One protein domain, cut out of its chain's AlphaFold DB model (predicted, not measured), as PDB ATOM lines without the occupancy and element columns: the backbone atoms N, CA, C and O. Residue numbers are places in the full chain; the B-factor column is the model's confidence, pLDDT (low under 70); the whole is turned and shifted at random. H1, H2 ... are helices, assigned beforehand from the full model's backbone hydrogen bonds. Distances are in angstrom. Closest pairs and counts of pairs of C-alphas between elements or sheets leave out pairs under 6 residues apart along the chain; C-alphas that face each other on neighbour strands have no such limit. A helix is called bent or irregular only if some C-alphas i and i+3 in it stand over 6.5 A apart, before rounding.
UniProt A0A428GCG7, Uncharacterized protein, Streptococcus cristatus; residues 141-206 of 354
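Overview. This is residues 141 to 206 of the 354 residues of an uncharacterized protein of Streptococcus cristatus (UniProt A0A428GCG7). The longest helix, H2, is packed on by the steeply crossing H3, while the short H1 runs nearly parallel to H2 on another side and the link between H1 and H2 folds back through the space between H1 and H3. At one end of the long axis a loop, residues 175 to 180, sticks out from this helical body, and at the other end lies the tail that ends at Pro 206. The printed part has 66 residues with three named helices, in the order H1, H2, H3, and no named strand; the class is all helix. The whole is compact, with a radius of gyration of the C-alphas of 12.1 A, and its outline is elongated, spanning 40 by 21 by 15 A.

Arrangement. H1, residues 142 to 148, only just touches H2, residues 157 to 171, with 3 pairs of C-alphas within 8 A. The closest C-alphas are those of Val 146 and Ile 163, 6.4 A apart, and H2 touches H1 with residues 159 to 163 alone. The two helices run the same way at a shallow tilt of 14 degrees, 11.8 A from centre to centre. H2 also touches H3, residues 188 to 199, with 14 pairs of C-alphas within 8 A. The closest C-alphas there are those of Ala 164 and Pro 188, 4.8 A apart. H2 and H3 run opposite ways at a steep tilt of 60 degrees, and their centres are 10.0 A apart. H1 and H3 are apart. In H1, H2 and H3 every backbone O i to N i+4 pair is within hydrogen-bond range.

Along the chain. H1 begins at C-alpha 142, at (24.106, -4.026, 32.573), and its first and last C-alphas are 9.9 A apart. H2 measures 20.8 A, from C-alpha 157 at (19.034, 7.310, 31.101) to C-alpha 171 at (38.848, 12.404, 27.131). H3 measures 16.2 A and ends at C-alpha 199, at (21.951, 1.357, 21.087). No helix is bent.

Size, cuts and confidence. The C-alphas of Ser 177 and Pro 206, the two farthest apart, are separated by 41.2 A. The first and last printed C-alphas, of Asp 141 and Pro 206, are 16.0 A apart. The printed part has no cut. The link from H1 to H2 is short, with 8 residues, and that from H2 to H3 is long, with 16 residues, 172 to 187; within it residues 175 to 180 stand free. The mean pLDDT of the printed part is 88.9, and the residues under 70 are 174 to 176 and 179 to 182.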
ATOM      1  N   ASP A 141      24.525  -8.181  31.057       94.25
ATOM      2  CA  ASP A 141      24.890  -7.783  32.420       94.25
ATOM      3  C   ASP A 141      25.143  -6.270  32.480       94.25
ATOM      4  O   ASP A 141      26.281  -5.796  32.453       94.25
ATOM      5  N   ILE A 142      24.057  -5.495  32.537       93.38
ATOM      6  CA  ILE A 142      24.106  -4.026  32.573       93.38
ATOM      7  C   ILE A 142      25.014  -3.513  33.706       93.38
ATOM      8  O   ILE A 142      25.731  -2.531  33.518       93.38
ATOM      9  N   ASN A 143      25.070  -4.206  34.850       90.00
ATOM     10  CA  ASN A 143      25.940  -3.828  35.967       90.00
ATOM     11  C   ASN A 143      27.426  -3.985  35.608       90.00
ATOM     12  O   ASN A 143      28.235  -3.132  35.976       90.00
ATOM     13  N   TRP A 144      27.793  -5.040  34.871       95.00
ATOM     14  CA  TRP A 144      29.146  -5.187  34.330       95.00
ATOM     15  C   TRP A 144      29.472  -4.059  33.342       95.00
ATOM     16  O   TRP A 144      30.530  -3.441  33.459       95.00
ATOM     17  N   TYR A 145      28.564  -3.734  32.420       96.88
ATOM     18  CA  TYR A 145      28.781  -2.674  31.427       96.88
ATOM     19  C   TYR A 145      28.954  -1.285  32.075       96.88
ATOM     20  O   TYR A 145      29.954  -0.610  31.822       96.88
ATOM     21  N   VAL A 146      28.073  -0.908  33.013       94.00
ATOM     22  CA  VAL A 146      28.181   0.342  33.794       94.00
ATOM     23  C   VAL A 146      29.487   0.405  34.593       94.00
ATOM     24  O   VAL A 146      30.162   1.439  34.577       94.00
ATOM     25  N   LYS A 147      29.892  -0.698  35.242       93.88
ATOM     26  CA  LYS A 147      31.154  -0.778  35.999       93.88
ATOM     27  C   LYS A 147      32.388  -0.575  35.112       93.88
ATOM     28  O   LYS A 147      33.348   0.043  35.559       93.88
ATOM     29  N   ASN A 148      32.363  -1.070  33.874       95.12
ATOM     30  CA  ASN A 148      33.476  -0.951  32.926       95.12
ATOM     31  C   ASN A 148      33.408   0.317  32.049       95.12
ATOM     32  O   ASN A 148      34.297   0.531  31.233       95.12
ATOM     33  N   SER A 149      32.406   1.188  32.233       95.75
ATOM     34  CA  SER A 149      32.196   2.410  31.423       95.75
ATOM     35  C   SER A 149      32.017   2.150  29.917       95.75
ATOM     36  O   SER A 149      32.414   2.963  29.078       95.75
ATOM     37  N   LEU A 150      31.393   1.015  29.590       96.25
ATOM     38  CA  LEU A 150      31.059   0.575  28.235       96.25
ATOM     39  C   LEU A 150      29.541   0.621  28.054       96.25
ATOM     40  O   LEU A 150      28.822   0.135  28.923       96.25
ATOM     41  N   PHE A 151      29.044   1.150  26.942       97.56
ATOM     42  CA  PHE A 151      27.617   1.162  26.624       97.56
ATOM     43  C   PHE A 151      27.091  -0.207  26.165       97.56
ATOM     44  O   PHE A 151      27.811  -1.036  25.601       97.56
ATOM     45  N   CYS A 152      25.793  -0.437  26.370       97.56
ATOM     46  CA  CYS A 152      25.045  -1.469  25.661       97.56
ATOM     47  C   CYS A 152      23.533  -1.193  25.667       97.56
ATOM     48  O   CYS A 152      23.029  -0.434  26.492       97.56
ATOM     49  N   SER A 153      22.801  -1.818  24.744       96.38
ATOM     50  CA  SER A 153      21.355  -1.636  24.571       96.38
ATOM     51  C   SER A 153      20.555  -2.068  25.799       96.38
ATOM     52  O   SER A 153      20.725  -3.188  26.291       96.38
ATOM     53  N   GLY A 154      19.611  -1.226  26.219       93.81
ATOM     54  CA  GLY A 154      18.761  -1.476  27.385       93.81
ATOM     55  C   GLY A 154      19.293  -0.879  28.691       93.81
ATOM     56  O   GLY A 154      18.849  -1.291  29.760       93.81
ATOM     57  N   MET A 155      20.215   0.084  28.617       95.88
ATOM     58  CA  MET A 155      20.546   0.956  29.745       95.88
ATOM     59  C   MET A 155      19.470   2.015  29.972       95.88
ATOM     60  O   MET A 155      18.867   2.514  29.020       95.88
ATOM     61  N   THR A 156      19.266   2.396  31.230       95.38
ATOM     62  CA  THR A 156      18.426   3.542  31.594       95.38
ATOM     63  C   THR A 156      19.161   4.866  31.369       95.38
ATOM     64  O   THR A 156      20.394   4.902  31.295       95.38
ATOM     65  N   GLU A 157      18.432   5.984  31.301       95.06
ATOM     66  CA  GLU A 157      19.034   7.310  31.101       95.06
ATOM     67  C   GLU A 157      20.101   7.629  32.161       95.06
ATOM     68  O   GLU A 157      21.184   8.119  31.832       95.06
ATOM     69  N   LYS A 158      19.844   7.293  33.433       94.06
ATOM     70  CA  LYS A 158      20.804   7.510  34.522       94.06
ATOM     71  C   LYS A 158      22.104   6.737  34.307       94.06
ATOM     72  O   LYS A 158      23.178   7.292  34.530       94.06
ATOM     73  N   GLN A 159      22.015   5.486  33.853       95.69
ATOM     74  CA  GLN A 159      23.177   4.639  33.564       95.69
ATOM     75  C   GLN A 159      23.989   5.186  32.384       95.69
ATOM     76  O   GLN A 159      25.214   5.283  32.474       95.69
ATOM     77  N   VAL A 160      23.317   5.625  31.313       97.31
ATOM     78  CA  VAL A 160      23.979   6.247  30.156       97.31
ATOM     79  C   VAL A 160      24.683   7.540  30.565       97.31
ATOM     80  O   VAL A 160      25.865   7.705  30.270       97.31
ATOM     81  N   ARG A 161      24.010   8.432  31.306       96.88
ATOM     82  CA  ARG A 161      24.602   9.694  31.787       96.88
ATOM     83  C   ARG A 161      25.742   9.482  32.789       96.88
ATOM     84  O   ARG A 161      26.651  10.307  32.853       96.88
ATOM     85  N   GLU A 162      25.729   8.395  33.561       96.12
ATOM     86  CA  GLU A 162      26.839   8.005  34.439       96.12
ATOM     87  C   GLU A 162      28.081   7.593  33.630       96.12
ATOM     88  O   GLU A 162      29.179   8.089  33.893       96.12
ATOM     89  N   ILE A 163      27.909   6.746  32.609       96.94
ATOM     90  CA  ILE A 163      28.995   6.314  31.715       96.94
ATOM     91  C   ILE A 163      29.515   7.483  30.870       96.94
ATOM     92  O   ILE A 163      30.724   7.676  30.787       96.94
ATOM     93  N   ALA A 164      28.628   8.303  30.301       96.38
ATOM     94  CA  ALA A 164      28.984   9.471  29.498       96.38
ATOM     95  C   ALA A 164      29.898  10.446  30.262       96.38
ATOM     96  O   ALA A 164      30.905  10.903  29.727       96.38
ATOM     97  N   LYS A 165      29.612  10.695  31.549       95.50
ATOM     98  CA  LYS A 165      30.471  11.505  32.430       95.50
ATOM     99  C   LYS A 165      31.831  10.856  32.704       95.50
ATOM    100  O   LYS A 165      32.820  11.573  32.841       95.50
ATOM    101  N   ARG A 166      31.912   9.519  32.771       94.31
ATOM    102  CA  ARG A 166      33.193   8.794  32.892       94.31
ATOM    103  C   ARG A 166      34.013   8.864  31.603       94.31
ATOM    104  O   ARG A 166      35.207   9.127  31.693       94.31
ATOM    105  N   LYS A 167      33.384   8.683  30.434       92.56
ATOM    106  CA  LYS A 167      34.033   8.792  29.115       92.56
ATOM    107  C   LYS A 167      34.556  10.213  28.864       92.56
ATOM    108  O   LYS A 167      35.747  10.378  28.633       92.56
ATOM    109  N   ALA A 168      33.730  11.241  29.067       91.38
ATOM    110  CA  ALA A 168      34.143  12.642  28.920       91.38
ATOM    111  C   ALA A 168      35.322  13.025  29.835       91.38
ATOM    112  O   ALA A 168      36.276  13.662  29.396       91.38
ATOM    113  N   LYS A 169      35.323  12.549  31.087       90.31
ATOM    114  CA  LYS A 169      36.448  12.740  32.019       90.31
ATOM    115  C   LYS A 169      37.694  11.900  31.681       90.31
ATOM    116  O   LYS A 169      38.785  12.175  32.183       90.31
ATOM    117  N   ALA A 170      37.565  10.861  30.858       87.00
ATOM    118  CA  ALA A 170      38.713  10.163  30.288       87.00
ATOM    119  C   ALA A 170      39.302  10.950  29.103       87.00
ATOM    120  O   ALA A 170      40.522  11.074  29.030       87.00
ATOM    121  N   ALA A 171      38.453  11.555  28.261       85.38
ATOM    122  CA  ALA A 171      38.848  12.404  27.131       85.38
ATOM    123  C   ALA A 171      39.718  13.609  27.548       85.38
ATOM    124  O   ALA A 171      40.656  13.972  26.843       85.38
ATOM    125  N   GLU A 172      39.475  14.178  28.739       82.25
ATOM    126  CA  GLU A 172      40.325  15.218  29.356       82.25
ATOM    127  C   GLU A 172      41.816  14.826  29.434       82.25
ATOM    128  O   GLU A 172      42.688  15.694  29.436       82.25
ATOM    129  N   LYS A 173      42.135  13.526  29.503       75.12
ATOM    130  CA  LYS A 173      43.501  12.991  29.647       75.12
ATOM    131  C   LYS A 173      44.154  12.673  28.297       75.12
ATOM    132  O   LYS A 173      44.806  11.640  28.165       75.12
ATOM    133  N   PHE A 174      43.931  13.547  27.317       65.69
ATOM    134  CA  PHE A 174      44.277  13.397  25.901       65.69
ATOM    135  C   PHE A 174      45.611  12.667  25.648       65.69
ATOM    136  O   PHE A 174      46.694  13.189  25.923       65.69
ATOM    137  N   ASP A 175      45.525  11.450  25.106       67.38
ATOM    138  CA  ASP A 175      46.673  10.572  24.883       67.38
ATOM    139  C   ASP A 175      47.146  10.645  23.423       67.38
ATOM    140  O   ASP A 175      46.568  10.046  22.513       67.38
ATOM    141  N   LEU A 176      48.253  11.359  23.202       65.06
ATOM    142  CA  LEU A 176      48.890  11.500  21.889       65.06
ATOM    143  C   LEU A 176      49.316  10.163  21.256       65.06
ATOM    144  O   LEU A 176      49.482  10.115  20.040       65.06
ATOM    145  N   SER A 177      49.469   9.081  22.030       71.81
ATOM    146  CA  SER A 177      49.798   7.752  21.496       71.81
ATOM    147  C   SER A 177      48.583   6.978  20.967       71.81
ATOM    148  O   SER A 177      48.756   6.004  20.232       71.81
ATOM    149  N   LYS A 178      47.355   7.408  21.296       70.62
ATOM    150  CA  LYS A 178      46.107   6.715  20.945       70.62
ATOM    151  C   LYS A 178      45.268   7.514  19.951       70.62
ATOM    152  O   LYS A 178      44.356   8.248  20.324       70.62
ATOM    153  N   LEU A 179      45.536   7.289  18.663       66.81
ATOM    154  CA  LEU A 179      44.773   7.844  17.531       66.81
ATOM    155  C   LEU A 179      43.252   7.619  17.650       66.81
ATOM    156  O   LEU A 179      42.466   8.446  17.200       66.81
ATOM    157  N   GLU A 180      42.839   6.512  18.271       66.56
ATOM    158  CA  GLU A 180      41.432   6.165  18.507       66.56
ATOM    159  C   GLU A 180      40.717   7.108  19.492       66.56
ATOM    160  O   GLU A 180      39.524   7.348  19.324       66.56
ATOM    161  N   THR A 181      41.436   7.705  20.452       69.50
ATOM    162  CA  THR A 181      40.873   8.648  21.441       69.50
ATOM    163  C   THR A 181      41.001  10.121  21.031       69.50
ATOM    164  O   THR A 181      40.590  11.010  21.768       69.50
ATOM    165  N   TRP A 182      41.566  10.432  19.856       64.44
ATOM    166  CA  TRP A 182      41.775  11.827  19.418       64.44
ATOM    167  C   TRP A 182      40.480  12.598  19.114       64.44
ATOM    168  O   TRP A 182      40.503  13.824  19.051       64.44
ATOM    169  N   PHE A 183      39.366  11.887  18.928       71.81
ATOM    170  CA  PHE A 183      38.043  12.456  18.655       71.81
ATOM    171  C   PHE A 183      37.053  12.242  19.813       71.81
ATOM    172  O   PHE A 183      35.859  12.498  19.652       71.81
ATOM    173  N   ASP A 184      37.529  11.775  20.973       81.25
ATOM    174  CA  ASP A 184      36.710  11.668  22.178       81.25
ATOM    175  C   ASP A 184      36.268  13.059  22.663       81.25
ATOM    176  O   ASP A 184      37.034  14.025  22.667       81.25
ATOM    177  N   SER A 185      35.006  13.172  23.076       85.69
ATOM    178  CA  SER A 185      34.413  14.454  23.461       85.69
ATOM    179  C   SER A 185      34.554  14.701  24.958       85.69
ATOM    180  O   SER A 185      34.234  13.838  25.767       85.69
ATOM    181  N   THR A 186      34.928  15.914  25.357       88.00
ATOM    182  CA  THR A 186      34.835  16.349  26.761       88.00
ATOM    183  C   THR A 186      33.412  16.758  27.176       88.00
ATOM    184  O   THR A 186      33.184  17.051  28.347       88.00
ATOM    185  N   ASP A 187      32.431  16.731  26.260       90.56
ATOM    186  CA  ASP A 187      31.001  16.909  26.556       90.56
ATOM    187  C   ASP A 187      30.302  15.546  26.769       90.56
ATOM    188  O   ASP A 187      30.196  14.756  25.823       90.56
ATOM    189  N   PRO A 188      29.754  15.259  27.970       93.62
ATOM    190  CA  PRO A 188      28.931  14.076  28.203       93.62
ATOM    191  C   PRO A 188      27.728  13.951  27.255       93.62
ATOM    192  O   PRO A 188      27.373  12.831  26.889       93.62
ATOM    193  N   GLU A 189      27.101  15.049  26.822       95.19
ATOM    194  CA  GLU A 189      25.918  14.973  25.955       95.19
ATOM    195  C   GLU A 189      26.254  14.451  24.549       95.19
ATOM    196  O   GLU A 189      25.380  13.885  23.892       95.19
ATOM    197  N   SER A 190      27.509  14.551  24.094       94.56
ATOM    198  CA  SER A 190      27.985  13.874  22.879       94.56
ATOM    199  C   SER A 190      27.842  12.353  22.985       94.56
ATOM    200  O   SER A 190      27.280  11.726  22.088       94.56
ATOM    201  N   TYR A 191      28.257  11.758  24.107       95.06
ATOM    202  CA  TYR A 191      28.107  10.317  24.341       95.06
ATOM    203  C   TYR A 191      26.657   9.901  24.623       95.06
ATOM    204  O   TYR A 191      26.282   8.772  24.323       95.06
ATOM    205  N   VAL A 192      25.816  10.792  25.165       96.00
ATOM    206  CA  VAL A 192      24.370  10.529  25.311       96.00
ATOM    207  C   VAL A 192      23.687  10.471  23.937       96.00
ATOM    208  O   VAL A 192      22.882   9.571  23.694       96.00
ATOM    209  N   LYS A 193      24.044  11.373  23.008       95.38
ATOM    210  CA  LYS A 193      23.580  11.334  21.608       95.38
ATOM    211  C   LYS A 193      24.087  10.077  20.898       95.38
ATOM    212  O   LYS A 193      23.291   9.356  20.303       95.38
ATOM    213  N   GLU A 194      25.379   9.762  21.035       93.75
ATOM    214  CA  GLU A 194      25.959   8.536  20.477       93.75
ATOM    215  C   GLU A 194      25.258   7.283  21.022       93.75
ATOM    216  O   GLU A 194      24.963   6.366  20.258       93.75
ATOM    217  N   TYR A 195      24.913   7.250  22.315       96.25
ATOM    218  CA  TYR A 195      24.164   6.129  22.873       96.25
ATOM    219  C   TYR A 195      22.825   5.929  22.144       96.25
ATOM    220  O   TYR A 195      22.533   4.830  21.666       96.25
ATOM    221  N   LEU A 196      22.033   7.001  22.021       95.25
ATOM    222  CA  LEU A 196      20.714   6.957  21.385       95.25
ATOM    223  C   LEU A 196      20.803   6.536  19.910       95.25
ATOM    224  O   LEU A 196      19.987   5.738  19.452       95.25
ATOM    225  N   GLU A 197      21.825   7.000  19.184       93.56
ATOM    226  CA  GLU A 197      22.064   6.617  17.788       93.56
ATOM    227  C   GLU A 197      22.478   5.150  17.591       93.56
ATOM    228  O   GLU A 197      22.206   4.588  16.529       93.56
ATOM    229  N   LYS A 198      23.219   4.545  18.535       91.81
ATOM    230  CA  LYS A 198      23.884   3.238  18.321       91.81
ATOM    231  C   LYS A 198      23.286   2.079  19.122       91.81
ATOM    232  O   LYS A 198      23.472   0.925  18.734       91.81
ATOM    233  N   TYR A 199      22.564   2.363  20.205       94.12
ATOM    234  CA  TYR A 199      21.951   1.357  21.087       94.12
ATOM    235  C   TYR A 199      20.433   1.537  21.257       94.12
ATOM    236  O   TYR A 199      19.787   0.657  21.828       94.12
ATOM    237  N   GLY A 200      19.866   2.626  20.721       92.75
ATOM    238  CA  GLY A 200      18.438   2.941  20.754       92.75
ATOM    239  C   GLY A 200      18.005   3.713  22.003       92.75
ATOM    240  O   GLY A 200      18.824   4.202  22.778       92.75
ATOM    241  N   SER A 201      16.689   3.831  22.192       95.06
ATOM    242  CA  SER A 201      16.082   4.524  23.332       95.06
ATOM    243  C   SER A 201      16.559   3.981  24.685       95.06
ATOM    244  O   SER A 201      16.889   2.800  24.824       95.06
ATOM    245  N   PHE A 202      16.537   4.832  25.711       96.00
ATOM    246  CA  PHE A 202      16.747   4.389  27.089       96.00
ATOM    247  C   PHE A 202      15.709   3.331  27.487       96.00
ATOM    248  O   PHE A 202      14.530   3.436  27.140       96.00
ATOM    249  N   ALA A 203      16.136   2.336  28.262       91.25
ATOM    250  CA  ALA A 203      15.204   1.521  29.024       91.25
ATOM    251  C   ALA A 203      14.463   2.411  30.042       91.25
ATOM    252  O   ALA A 203      15.076   3.341  30.583       91.25
ATOM    253  N   PRO A 204      13.176   2.141  30.332       86.75
ATOM    254  CA  PRO A 204      12.476   2.842  31.398       86.75
ATOM    255  C   PRO A 204      13.224   2.644  32.721       86.75
ATOM    256  O   PRO A 204      13.656   1.532  33.038       86.75
ATOM    257  N   GLU A 205      13.374   3.718  33.498       80.88
ATOM    258  CA  GLU A 205      13.809   3.593  34.890       80.88
ATOM    259  C   GLU A 205      12.776   2.727  35.633       80.88
ATOM    260  O   GLU A 205      11.585   3.054  35.597       80.88
ATOM    261  N   PRO A 206      13.183   1.624  36.291       78.88
ATOM    262  CA  PRO A 206      12.253   0.785  37.036       78.88
ATOM    263  C   PRO A 206      11.590   1.602  38.144       78.88
ATOM    264  O   PRO A 206      12.251   2.360  38.862       78.88
TER     265      PRO A 206